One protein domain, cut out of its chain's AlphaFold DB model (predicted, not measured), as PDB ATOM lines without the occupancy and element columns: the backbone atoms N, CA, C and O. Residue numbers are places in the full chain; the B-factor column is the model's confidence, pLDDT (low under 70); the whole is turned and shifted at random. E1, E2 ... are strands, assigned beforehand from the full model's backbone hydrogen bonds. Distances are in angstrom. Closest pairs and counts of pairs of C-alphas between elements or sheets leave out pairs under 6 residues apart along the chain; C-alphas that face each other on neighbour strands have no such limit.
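AT A GLANCE: This is residues 42 to 140 of the 168 residues of an uncharacterized protein of Blautia sp. OF09-25XD (UniProt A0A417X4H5). In little regular structure, a strongly twisted antiparallel sheet is built along E3, with E1 then E2 on one side and E6 running on into E7 on the other; a small hairpin, E4 and E5, lies beyond, among long loops. The 99 printed residues hold seven named strands, E1 to E7 in chain order, 36 residues, all strand. It is only just compact, close to loose: radius of gyration of the C-alphas 14.8 A, spans 42 by 32 by 23 A.

IN THESE COORDINATES: Find E3, residues 71 to 80, 29.3 A, from C-alpha 71 at (199.255, 246.046, 187.683). E1, residues 43 to 51, runs 25.6 A. Then find E2, 54 to 57; E6, 132 to 134; E7, 137 to 140, ending at (203.977, 243.378, 186.077); E4, 116 to 118; E5, 121 to 123.

HOW THE PARTS SIT: Beside E3, look for E1 on one side (N 46 to O 77, 2.9 A), and E6 (N 78 to O 133, 2.8 A) and E7 (N 138 to O 74, 2.9 A) on the other. E1 and E2 form a hairpin (N 49 to O 56, 2.8 A), as do E4 and E5 (N 116 to O 123, 2.9 A).

THE WHOLE: The printed part has no cut. Links E2 to E3 and E3 to E4 are long. Mean pLDDT of the printed part is 73.7; 37 residues are under 70.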
ATOM      1  N   ASN A  42     213.065 253.407 158.395       79.62
ATOM      2  CA  ASN A  42     212.592 254.337 159.409       79.62
ATOM      3  C   ASN A  42     211.584 253.629 160.320       79.62
ATOM      4  O   ASN A  42     210.467 253.326 159.898       79.62
ATOM      5  N   ILE A  43     212.007 253.348 161.553       81.44
ATOM      6  CA  ILE A  43     211.238 252.595 162.544       81.44
ATOM      7  C   ILE A  43     210.982 253.481 163.762       81.44
ATOM      8  O   ILE A  43     211.922 253.997 164.366       81.44
ATOM      9  N   GLY A  44     209.713 253.621 164.138       81.00
ATOM     10  CA  GLY A  44     209.288 254.218 165.402       81.00
ATOM     11  C   GLY A  44     208.927 253.155 166.430       81.00
ATOM     12  O   GLY A  44     208.447 252.077 166.077       81.00
ATOM     13  N   ILE A  45     209.137 253.483 167.703       83.06
ATOM     14  CA  ILE A  45     208.683 252.683 168.839       83.06
ATOM     15  C   ILE A  45     207.813 253.578 169.714       83.06
ATOM     16  O   ILE A  45     208.212 254.688 170.067       83.06
ATOM     17  N   TRP A  46     206.629 253.084 170.056       81.44
ATOM     18  CA  TRP A  46     205.656 253.766 170.901       81.44
ATOM     19  C   TRP A  46     205.221 252.852 172.035       81.44
ATOM     20  O   TRP A  46     205.096 251.649 171.838       81.44
ATOM     21  N   GLU A  47     204.960 253.415 173.206       80.75
ATOM     22  CA  GLU A  47     204.536 252.657 174.381       80.75
ATOM     23  C   GLU A  47     203.093 253.014 174.731       80.75
ATOM     24  O   GLU A  47     202.741 254.193 174.839       80.75
ATOM     25  N   TYR A  48     202.264 251.987 174.891       80.00
ATOM     26  CA  TYR A  48     200.860 252.102 175.271       80.00
ATOM     27  C   TYR A  48     200.585 251.328 176.561       80.00
ATOM     28  O   TYR A  48     201.326 250.412 176.910       80.00
ATOM     29  N   GLU A  49     199.520 251.698 177.254       77.44
ATOM     30  CA  GLU A  49     199.000 251.045 178.449       77.44
ATOM     31  C   GLU A  49     197.528 250.702 178.238       77.44
ATOM     32  O   GLU A  49     196.775 251.447 177.604       77.44
ATOM     33  N   GLU A  50     197.141 249.539 178.748       71.50
ATOM     34  CA  GLU A  50     195.767 249.057 178.738       71.50
ATOM     35  C   GLU A  50     195.039 249.617 179.966       71.50
ATOM     36  O   GLU A  50     195.364 249.275 181.101       71.50
ATOM     37  N   ASP A  51     194.069 250.498 179.740       67.75
ATOM     38  CA  ASP A  51     193.266 251.141 180.777       67.75
ATOM     39  C   ASP A  51     191.806 250.754 180.561       67.75
ATOM     40  O   ASP A  51     191.140 251.422 179.780       67.75
ATOM     41  N   GLY A  52     191.350 249.663 181.197       64.25
ATOM     42  CA  GLY A  52     189.950 249.242 181.437       64.25
ATOM     43  C   GLY A  52     188.947 249.244 180.264       64.25
ATOM     44  O   GLY A  52     188.326 248.225 179.988       64.25
ATOM     45  N   ASP A  53     188.779 250.388 179.607       56.25
ATOM     46  CA  ASP A  53     187.923 250.690 178.458       56.25
ATOM     47  C   ASP A  53     188.708 250.946 177.141       56.25
ATOM     48  O   ASP A  53     188.089 251.163 176.096       56.25
ATOM     49  N   GLY A  54     190.054 250.934 177.132       66.81
ATOM     50  CA  GLY A  54     190.848 251.097 175.903       66.81
ATOM     51  C   GLY A  54     192.368 251.200 176.088       66.81
ATOM     52  O   GLY A  54     192.902 251.015 177.177       66.81
ATOM     53  N   GLU A  55     193.084 251.508 175.003       73.31
ATOM     54  CA  GLU A  55     194.538 251.718 175.016       73.31
ATOM     55  C   GLU A  55     194.871 253.215 175.058       73.31
ATOM     56  O   GLU A  55     194.389 253.999 174.233       73.31
ATOM     57  N   LYS A  56     195.736 253.621 175.988       78.56
ATOM     58  CA  LYS A  56     196.264 254.990 176.089       78.56
ATOM     59  C   LYS A  56     197.773 254.982 175.913       78.56
ATOM     60  O   LYS A  56     198.422 253.962 176.105       78.56
ATOM     61  N   LYS A  57     198.352 256.113 175.511       76.19
ATOM     62  CA  LYS A  57     199.812 256.247 175.476       76.19
ATOM     63  C   LYS A  57     200.339 256.134 176.908       76.19
ATOM     64  O   LYS A  57     199.773 256.751 177.804       76.19
ATOM     65  N   TYR A  58     201.397 255.357 177.111       75.12
ATOM     66  CA  TYR A  58     201.994 255.206 178.431       75.12
ATOM     67  C   TYR A  58     202.640 256.530 178.858       75.12
ATOM     68  O   TYR A  58     203.580 257.006 178.219       75.12
ATOM     69  N   GLU A  59     202.120 257.135 179.924       72.31
ATOM     70  CA  GLU A  59     202.658 258.372 180.517       72.31
ATOM     71  C   GLU A  59     203.434 258.108 181.817       72.31
ATOM     72  O   GLU A  59     204.097 259.000 182.346       72.31
ATOM     73  N   GLY A  60     203.427 256.859 182.289       65.81
ATOM     74  CA  GLY A  60     204.046 256.476 183.548       65.81
ATOM     75  C   GLY A  60     203.155 256.726 184.766       65.81
ATOM     76  O   GLY A  60     202.145 257.422 184.689       65.81
ATOM     77  N   PRO A  61     203.510 256.135 185.918       65.56
ATOM     78  CA  PRO A  61     202.775 256.345 187.157       65.56
ATOM     79  C   PRO A  61     202.893 257.801 187.618       65.56
ATOM     80  O   PRO A  61     203.980 258.390 187.600       65.56
ATOM     81  N   GLU A  62     201.786 258.363 188.100       56.84
ATOM     82  CA  GLU A  62     201.748 259.697 188.699       56.84
ATOM     83  C   GLU A  62     202.768 259.762 189.857       56.84
ATOM     84  O   GLU A  62     202.692 259.006 190.826       56.84
ATOM     85  N   ASN A  63     203.763 260.649 189.746       54.69
ATOM     86  CA  ASN A  63     204.904 260.801 190.669       54.69
ATOM     87  C   ASN A  63     205.971 259.687 190.652       54.69
ATOM     88  O   ASN A  63     206.837 259.674 191.527       54.69
ATOM     89  N   GLY A  64     205.961 258.770 189.679       58.84
ATOM     90  CA  GLY A  64     206.993 257.728 189.568       58.84
ATOM     91  C   GLY A  64     206.867 256.600 190.601       58.84
ATOM     92  O   GLY A  64     207.767 255.770 190.711       58.84
ATOM     93  N   ILE A  65     205.781 256.571 191.380       55.41
ATOM     94  CA  ILE A  65     205.577 255.606 192.464       55.41
ATOM     95  C   ILE A  65     204.578 254.550 192.003       55.41
ATOM     96  O   ILE A  65     203.437 254.863 191.681       55.41
ATOM     97  N   VAL A  66     205.007 253.292 192.017       63.69
ATOM     98  CA  VAL A  66     204.161 252.133 191.716       63.69
ATOM     99  C   VAL A  66     203.742 251.464 193.018       63.69
ATOM    100  O   VAL A  66     204.568 251.242 193.909       63.69
ATOM    101  N   LEU A  67     202.448 251.182 193.173       65.62
ATOM    102  CA  LEU A  67     201.951 250.528 194.380       65.62
ATOM    103  C   LEU A  67     202.129 249.001 194.294       65.62
ATOM    104  O   LEU A  67     201.953 248.411 193.232       65.62
ATOM    105  N   PRO A  68     202.384 248.319 195.424       58.28
ATOM    106  CA  PRO A  68     202.647 246.876 195.492       58.28
ATOM    107  C   PRO A  68     201.428 245.965 195.265       58.28
ATOM    108  O   PRO A  68     201.400 244.822 195.716       58.28
ATOM    109  N   SER A  69     200.374 246.492 194.656       60.47
ATOM    110  CA  SER A  69     199.204 245.748 194.173       60.47
ATOM    111  C   SER A  69     198.673 246.354 192.871       60.47
ATOM    112  O   SER A  69     197.570 246.035 192.442       60.47
ATOM    113  N   GLN A  70     199.448 247.255 192.265       63.44
ATOM    114  CA  GLN A  70     199.137 247.885 191.000       63.44
ATOM    115  C   GLN A  70     199.702 247.011 189.888       63.44
ATOM    116  O   GLN A  70     200.881 246.656 189.901       63.44
ATOM    117  N   VAL A  71     198.840 246.661 188.940       65.19
ATOM    118  CA  VAL A  71     199.255 246.046 187.683       65.19
ATOM    119  C   VAL A  71     199.529 247.184 186.713       65.19
ATOM    120  O   VAL A  71     198.662 248.030 186.514       65.19
ATOM    121  N   ILE A  72     200.736 247.222 186.156       68.25
ATOM    122  CA  ILE A  72     201.100 248.158 185.088       68.25
ATOM    123  C   ILE A  72     201.214 247.345 183.811       68.25
ATOM    124  O   ILE A  72     201.933 246.340 183.789       68.25
ATOM    125  N   SER A  73     200.500 247.787 182.778       69.75
ATOM    126  CA  SER A  73     200.535 247.191 181.447       69.75
ATOM    127  C   SER A  73     201.388 248.062 180.531       69.75
ATOM    128  O   SER A  73     201.111 249.249 180.371       69.75
ATOM    129  N   LYS A  74     202.444 247.497 179.939       75.44
ATOM    130  CA  LYS A  74     203.240 248.172 178.901       75.44
ATOM    131  C   LYS A  74     203.183 247.391 177.602       75.44
ATOM    132  O   LYS A  74     203.631 246.248 177.543       75.44
ATOM    133  N   ILE A  75     202.700 248.045 176.555       80.19
ATOM    134  CA  ILE A  75     202.528 247.484 175.219       80.19
ATOM    135  C   ILE A  75     203.369 248.303 174.236       80.19
ATOM    136  O   ILE A  75     202.894 249.314 173.702       80.19
ATOM    137  N   PRO A  76     204.632 247.918 173.982       79.19
ATOM    138  CA  PRO A  76     205.407 248.533 172.920       79.19
ATOM    139  C   PRO A  76     204.836 248.166 171.544       79.19
ATOM    140  O   PRO A  76     204.545 247.003 171.241       79.19
ATOM    141  N   ARG A  77     204.713 249.181 170.693       81.56
ATOM    142  CA  ARG A  77     204.316 249.098 169.288       81.56
ATOM    143  C   ARG A  77     205.448 249.572 168.397       81.56
ATOM    144  O   ARG A  77     206.015 250.640 168.618       81.56
ATOM    145  N   ILE A  78     205.749 248.778 167.381       83.12
ATOM    146  CA  ILE A  78     206.703 249.097 166.324       83.12
ATOM    147  C   ILE A  78     205.918 249.610 165.127       83.12
ATOM    148  O   ILE A  78     205.036 248.914 164.625       83.12
ATOM    149  N   THR A  79     206.284 250.785 164.632       83.44
ATOM    150  CA  THR A  79     205.728 251.357 163.404       83.44
ATOM    151  C   THR A  79     206.827 251.468 162.361       83.44
ATOM    152  O   THR A  79     207.875 252.058 162.623       83.44
ATOM    153  N   ASN A  80     206.594 250.934 161.163       84.25
ATOM    154  CA  ASN A  80     207.485 251.149 160.024       84.25
ATOM    155  C   ASN A  80     206.950 252.290 159.145       84.25
ATOM    156  O   ASN A  80     205.832 252.219 158.638       84.25
ATOM    157  N   TYR A  81     207.753 253.335 158.946       81.44
ATOM    158  CA  TYR A  81     207.396 254.503 158.134       81.44
ATOM    159  C   TYR A  81     207.952 254.445 156.703       81.44
ATOM    160  O   TYR A  81     207.539 255.236 155.849       81.44
ATOM    161  N   ALA A  82     208.871 253.519 156.429       81.62
ATOM    162  CA  ALA A  82     209.612 253.438 155.175       81.62
ATOM    163  C   ALA A  82     209.200 252.209 154.343       81.62
ATOM    164  O   ALA A  82     208.012 251.895 154.224       81.62
ATOM    165  N   GLU A  83     210.169 251.559 153.699       81.25
ATOM    166  CA  GLU A  83     209.941 250.383 152.862       81.25
ATOM    167  C   GLU A  83     209.651 249.128 153.702       81.25
ATOM    168  O   GLU A  83     210.092 249.031 154.852       81.25
ATOM    169  N   PRO A  84     208.916 248.143 153.156       84.06
ATOM    170  CA  PRO A  84     208.605 246.912 153.870       84.06
ATOM    171  C   PRO A  84     209.873 246.181 154.335       84.06
ATOM    172  O   PRO A  84     210.770 245.910 153.535       84.06
ATOM    173  N   CYS A  85     209.950 245.838 155.621       81.38
ATOM    174  CA  CYS A  85     211.155 245.259 156.218       81.38
ATOM    175  C   CYS A  85     210.852 244.071 157.140       81.38
ATOM    176  O   CYS A  85     209.721 243.867 157.583       81.38
ATOM    177  N   TYR A  86     211.874 243.262 157.418       87.19
ATOM    178  CA  TYR A  86     211.812 242.226 158.449       87.19
ATOM    179  C   TYR A  86     212.300 242.793 159.777       87.19
ATOM    180  O   TYR A  86     213.316 243.489 159.821       87.19
ATOM    181  N   VAL A  87     211.601 242.460 160.861       87.00
ATOM    182  CA  VAL A  87     211.871 243.006 162.194       87.00
ATOM    183  C   VAL A  87     212.253 241.891 163.160       87.00
ATOM    184  O   VAL A  87     211.658 240.811 163.168       87.00
ATOM    185  N   ARG A  88     213.248 242.182 164.002       88.88
ATOM    186  CA  ARG A  88     213.592 241.392 165.184       88.88
ATOM    187  C   ARG A  88     213.674 242.305 166.396       88.88
ATOM    188  O   ARG A  88     214.113 243.446 166.266       88.88
ATOM    189  N   VAL A  89     213.327 241.783 167.563       86.25
ATOM    190  CA  VAL A  89     213.367 242.532 168.821       86.25
ATOM    191  C   VAL A  89     214.100 241.733 169.882       86.25
ATOM    192  O   VAL A  89     214.013 240.508 169.909       86.25
ATOM    193  N   LYS A  90     214.831 242.433 170.747       87.06
ATOM    194  CA  LYS A  90     215.452 241.871 171.946       87.06
ATOM    195  C   LYS A  90     214.929 242.659 173.146       87.06
ATOM    196  O   LYS A  90     215.245 243.847 173.226       87.06
ATOM    197  N   PRO A  91     214.127 242.055 174.039       80.88
ATOM    198  CA  PRO A  91     213.768 242.706 175.287       80.88
ATOM    199  C   PRO A  91     215.026 242.862 176.147       80.88
ATOM    200  O   PRO A  91     215.865 241.962 176.221       80.88
ATOM    201  N   VAL A  92     215.177 244.030 176.763       80.62
ATOM    202  CA  VAL A  92     216.259 244.322 177.705       80.62
ATOM    203  C   VAL A  92     215.608 244.763 179.004       80.62
ATOM    204  O   VAL A  92     214.820 245.706 179.014       80.62
ATOM    205  N   PHE A  93     215.921 244.051 180.081       75.69
ATOM    206  CA  PHE A  93     215.425 244.343 181.417       75.69
ATOM    207  C   PHE A  93     216.559 244.954 182.231       75.69
ATOM    208  O   PHE A  93     217.482 244.252 182.651       75.69
ATOM    209  N   ASP A  94     216.494 246.265 182.441       69.50
ATOM    210  CA  ASP A  94     217.387 246.934 183.376       69.50
ATOM    211  C   ASP A  94     216.888 246.679 184.797       69.50
ATOM    212  O   ASP A  94     215.742 246.968 185.139       69.50
ATOM    213  N   ALA A  95     217.752 246.105 185.626       59.72
ATOM    214  CA  ALA A  95     217.450 245.841 187.022       59.72
ATOM    215  C   ALA A  95     218.385 246.670 187.895       59.72
ATOM    216  O   ALA A  95     219.585 246.392 187.966       59.72
ATOM    217  N   GLU A  96     217.836 247.670 188.576       58.75
ATOM    218  CA  GLU A  96     218.558 248.341 189.650       58.75
ATOM    219  C   GLU A  96     218.680 247.401 190.858       58.75
ATOM    220  O   GLU A  96     217.748 246.677 191.212       58.75
ATOM    221  N   GLU A  97     219.848 247.412 191.501       53.06
ATOM    222  CA  GLU A  97     220.251 246.500 192.588       53.06
ATOM    223  C   GLU A  97     219.348 246.582 193.842       53.06
ATOM    224  O   GLU A  97     219.432 245.753 194.745       53.06
ATOM    225  N   THR A  98     218.470 247.585 193.901       52.84
ATOM    226  CA  THR A  98     217.560 247.909 195.007       52.84
ATOM    227  C   THR A  98     216.129 247.387 194.827       52.84
ATOM    228  O   THR A  98     215.310 247.591 195.724       52.84
ATOM    229  N   GLN A  99     215.803 246.733 193.707       57.16
ATOM    230  CA  GLN A  99     214.453 246.230 193.436       57.16
ATOM    231  C   GLN A  99     214.287 244.773 193.907       57.16
ATOM    232  O   GLN A  99     214.993 243.876 193.450       57.16
ATOM    233  N   ASP A 100     213.317 244.532 194.801       58.97
ATOM    234  CA  ASP A 100     212.947 243.187 195.291       58.97
ATOM    235  C   ASP A 100     212.316 242.302 194.194       58.97
ATOM    236  O   ASP A 100     212.230 241.082 194.349       58.97
ATOM    237  N   TYR A 101     211.884 242.905 193.083       62.00
ATOM    238  CA  TYR A 101     211.336 242.223 191.916       62.00
ATOM    239  C   TYR A 101     212.184 242.526 190.685       62.00
ATOM    240  O   TYR A 101     212.477 243.688 190.405       62.00
ATOM    241  N   ARG A 102     212.555 241.487 189.937       65.62
ATOM    242  CA  ARG A 102     213.252 241.619 188.657       65.62
ATOM    243  C   ARG A 102     212.289 241.185 187.565       65.62
ATOM    244  O   ARG A 102     211.857 240.040 187.589       65.62
ATOM    245  N   LEU A 103     211.986 242.092 186.639       71.75
ATOM    246  CA  LEU A 103     211.233 241.749 185.435       71.75
ATOM    247  C   LEU A 103     212.014 240.712 184.625       71.75
ATOM    248  O   LEU A 103     213.209 240.895 184.368       71.75
ATOM    249  N   GLY A 104     211.329 239.636 184.263       72.94
ATOM    250  CA  GLY A 104     211.880 238.535 183.486       72.94
ATOM    251  C   GLY A 104     211.130 238.306 182.178       72.94
ATOM    252  O   GLY A 104     210.147 238.976 181.861       72.94
ATOM    253  N   GLU A 105     211.597 237.333 181.396       74.06
ATOM    254  CA  GLU A 105     210.900 236.923 180.171       74.06
ATOM    255  C   GLU A 105     209.543 236.269 180.476       74.06
ATOM    256  O   GLU A 105     208.650 236.308 179.638       74.06
ATOM    257  N   GLU A 106     209.377 235.708 181.674       74.75
ATOM    258  CA  GLU A 106     208.126 235.150 182.195       74.75
ATOM    259  C   GLU A 106     207.004 236.185 182.365       74.75
ATOM    260  O   GLU A 106     205.832 235.815 182.383       74.75
ATOM    261  N   ASP A 107     207.356 237.469 182.456       75.12
ATOM    262  CA  ASP A 107     206.409 238.581 182.596       75.12
ATOM    263  C   ASP A 107     205.937 239.128 181.243       75.12
ATOM    264  O   ASP A 107     205.094 240.030 181.176       75.12
ATOM    265  N   LEU A 108     206.502 238.611 180.148       75.31
ATOM    266  CA  LEU A 108     206.121 238.983 178.796       75.31
ATOM    267  C   LEU A 108     204.929 238.138 178.337       75.31
ATOM    268  O   LEU A 108     205.056 236.951 178.051       75.31
ATOM    269  N   GLY A 109     203.770 238.775 178.197       73.38
ATOM    270  CA  GLY A 109     202.570 238.178 177.621       73.38
ATOM    271  C   GLY A 109     202.393 238.496 176.134       73.38
ATOM    272  O   GLY A 109     202.873 239.510 175.623       73.38
ATOM    273  N   GLY A 110     201.653 237.640 175.425       71.50
ATOM    274  CA  GLY A 110     201.160 237.918 174.065       71.50
ATOM    275  C   GLY A 110     202.178 237.759 172.928       71.50
ATOM    276  O   GLY A 110     201.890 238.146 171.798       71.50
ATOM    277  N   ILE A 111     203.357 237.193 173.203       69.56
ATOM    278  CA  ILE A 111     204.427 237.011 172.209       69.56
ATOM    279  C   ILE A 111     204.223 235.756 171.353       69.56
ATOM    280  O   ILE A 111     204.463 235.776 170.143       69.56
ATOM    281  N   GLU A 112     203.819 234.659 171.992       63.19
ATOM    282  CA  GLU A 112     204.017 233.291 171.491       63.19
ATOM    283  C   GLU A 112     203.250 232.985 170.197       63.19
ATOM    284  O   GLU A 112     203.707 232.185 169.381       63.19
ATOM    285  N   ASP A 113     202.131 233.674 169.964       69.44
ATOM    286  CA  ASP A 113     201.261 233.420 168.813       69.44
ATOM    287  C   ASP A 113     201.705 234.152 167.534       69.44
ATOM    288  O   ASP A 113     201.305 233.784 166.425       69.44
ATOM    289  N   VAL A 114     202.525 235.202 167.659       79.19
ATOM    290  CA  VAL A 114     202.859 236.116 166.547       79.19
ATOM    291  C   VAL A 114     204.357 236.151 166.248       79.19
ATOM    292  O   VAL A 114     204.754 236.348 165.093       79.19
ATOM    293  N   TRP A 115     205.194 235.936 167.262       84.19
ATOM    294  CA  TRP A 115     206.641 236.088 167.183       84.19
ATOM    295  C   TRP A 115     207.364 234.759 167.395       84.19
ATOM    296  O   TRP A 115     207.046 233.978 168.286       84.19
ATOM    297  N   LEU A 116     208.405 234.520 166.598       87.50
ATOM    298  CA  LEU A 116     209.248 233.334 166.714       87.50
ATOM    299  C   LEU A 116     210.459 233.642 167.596       87.50
ATOM    300  O   LEU A 116     211.303 234.460 167.228       87.50
ATOM    301  N   LYS A 117     210.572 232.971 168.744       87.69
ATOM    302  CA  LYS A 117     211.751 233.086 169.611       87.69
ATOM    303  C   LYS A 117     212.916 232.274 169.044       87.69
ATOM    304  O   LYS A 117     212.792 231.069 168.834       87.69
ATOM    305  N   ALA A 118     214.062 232.916 168.841       87.12
ATOM    306  CA  ALA A 118     215.313 232.251 168.494       87.12
ATOM    307  C   ALA A 118     216.485 232.897 169.250       87.12
ATOM    308  O   ALA A 118     216.923 234.008 168.944       87.12
ATOM    309  N   GLY A 119     216.996 232.179 170.254       87.62
ATOM    310  CA  GLY A 119     218.006 232.700 171.176       87.62
ATOM    311  C   GLY A 119     217.448 233.847 172.020       87.62
ATOM    312  O   GLY A 119     216.397 233.703 172.636       87.62
ATOM    313  N   GLU A 120     218.150 234.981 172.016       87.00
ATOM    314  CA  GLU A 120     217.770 236.211 172.735       87.00
ATOM    315  C   GLU A 120     216.828 237.130 171.934       87.00
ATOM    316  O   GLU A 120     216.504 238.231 172.376       87.00
ATOM    317  N   TYR A 121     216.446 236.729 170.718       87.56
ATOM    318  CA  TYR A 121     215.667 237.560 169.806       87.56
ATOM    319  C   TYR A 121     214.303 236.945 169.501       87.56
ATOM    320  O   TYR A 121     214.159 235.732 169.338       87.56
ATOM    321  N   TYR A 122     213.322 237.823 169.327       87.69
ATOM    322  CA  TYR A 122     211.997 237.520 168.805       87.69
ATOM    323  C   TYR A 122     211.892 238.034 167.373       87.69
ATOM    324  O   TYR A 122     212.144 239.209 167.101       87.69
ATOM    325  N   TYR A 123     211.540 237.148 166.448       88.75
ATOM    326  CA  TYR A 123     211.476 237.417 165.016       88.75
ATOM    327  C   TYR A 123     210.031 237.505 164.550       88.75
ATOM    328  O   TYR A 123     209.236 236.605 164.820       88.75
ATOM    329  N   TYR A 124     209.710 238.555 163.796       87.88
ATOM    330  CA  TYR A 124     208.435 238.632 163.102       87.88
ATOM    331  C   TYR A 124     208.564 237.915 161.749       87.88
ATOM    332  O   TYR A 124     209.359 238.344 160.909       87.88
ATOM    333  N   PRO A 125     207.826 236.815 161.510       86.00
ATOM    334  CA  PRO A 125     208.018 235.994 160.313       86.00
ATOM    335  C   PRO A 125     207.487 236.645 159.030       86.00
ATOM    336  O   PRO A 125     207.802 236.187 157.932       86.00
ATOM    337  N   LYS A 126     206.659 237.690 159.144       87.25
ATOM    338  CA  LYS A 126     206.048 238.378 158.003       87.25
ATOM    339  C   LYS A 126     206.802 239.672 157.697       87.25
ATOM    340  O   LYS A 126     207.435 240.263 158.565       87.25
ATOM    341  N   VAL A 127     206.709 240.133 156.452       85.25
ATOM    342  CA  VAL A 127     207.237 241.450 156.078       85.25
ATOM    343  C   VAL A 127     206.346 242.524 156.701       85.25
ATOM    344  O   VAL A 127     205.135 242.535 156.476       85.25
ATOM    345  N   LEU A 128     206.940 243.433 157.472       83.69
ATOM    346  CA  LEU A 128     206.252 244.579 158.050       83.69
ATOM    347  C   LEU A 128     206.194 245.711 157.019       83.69
ATOM    348  O   LEU A 128     207.207 246.352 156.741       83.69
ATOM    349  N   GLY A 129     205.013 245.952 156.446       80.19
ATOM    350  CA  GLY A 129     204.740 247.123 155.601       80.19
ATOM    351  C   GLY A 129     204.600 248.417 156.413       80.19
ATOM    352  O   GLY A 129     205.033 248.476 157.558       80.19
ATOM    353  N   LYS A 130     203.953 249.447 155.850       78.69
ATOM    354  CA  LYS A 130     203.658 250.713 156.551       78.69
ATOM    355  C   LYS A 130     202.468 250.568 157.504       78.69
ATOM    356  O   LYS A 130     201.368 251.019 157.196       78.69
ATOM    357  N   GLN A 131     202.674 249.863 158.609       73.06
ATOM    358  CA  GLN A 131     201.651 249.575 159.614       73.06
ATOM    359  C   GLN A 131     202.263 249.475 161.016       73.06
ATOM    360  O   GLN A 131     203.485 249.363 161.160       73.06
ATOM    361  N   ASP A 132     201.392 249.461 162.023       71.00
ATOM    362  CA  ASP A 132     201.755 249.256 163.423       71.00
ATOM    363  C   ASP A 132     201.712 247.767 163.780       71.00
ATOM    364  O   ASP A 132     200.804 247.038 163.374       71.00
ATOM    365  N   LEU A 133     202.688 247.321 164.564       74.44
ATOM    366  CA  LEU A 133     202.774 245.965 165.089       74.44
ATOM    367  C   LEU A 133     203.046 246.014 166.592       74.44
ATOM    368  O   LEU A 133     204.063 246.552 167.028       74.44
ATOM    369  N   SER A 134     202.154 245.432 167.389       68.25
ATOM    370  CA  SER A 134     202.387 245.212 168.815       68.25
ATOM    371  C   SER A 134     203.388 244.073 169.029       68.25
ATOM    372  O   SER A 134     203.372 243.062 168.322       68.25
ATOM    373  N   ILE A 135     204.293 244.254 169.992       65.19
ATOM    374  CA  ILE A 135     205.341 243.266 170.274       65.19
ATOM    375  C   ILE A 135     204.905 242.315 171.390       65.19
ATOM    376  O   ILE A 135     204.883 241.105 171.193       65.19
ATOM    377  N   PHE A 136     204.576 242.870 172.555       64.56
ATOM    378  CA  PHE A 136     204.219 242.136 173.768       64.56
ATOM    379  C   PHE A 136     203.376 243.011 174.690       64.56
ATOM    380  O   PHE A 136     203.399 244.231 174.565       64.56
ATOM    381  N   SER A 137     202.662 242.388 175.621       59.28
ATOM    382  CA  SER A 137     202.084 243.059 176.784       59.28
ATOM    383  C   SER A 137     202.901 242.651 178.004       59.28
ATOM    384  O   SER A 137     202.929 241.473 178.360       59.28
ATOM    385  N   VAL A 138     203.623 243.591 178.614       60.41
ATOM    386  CA  VAL A 138     204.254 243.357 179.919       60.41
ATOM    387  C   VAL A 138     203.209 243.643 180.971       60.41
ATOM    388  O   VAL A 138     202.818 244.797 181.137       60.41
ATOM    389  N   GLN A 139     202.788 242.615 181.695       57.12
ATOM    390  CA  GLN A 139     201.977 242.784 182.891       57.12
ATOM    391  C   GLN A 139     202.878 242.512 184.084       57.12
ATOM    392  O   GLN A 139     203.242 241.372 184.339       57.12
ATOM    393  N   SER A 140     203.263 243.561 184.813       55.66
ATOM    394  CA  SER A 140     203.977 243.378 186.077       55.66
ATOM    395  C   SER A 140     202.960 243.260 187.211       55.66
ATOM    396  O   SER A 140     202.323 244.262 187.554       55.66
TER     397      SER A 140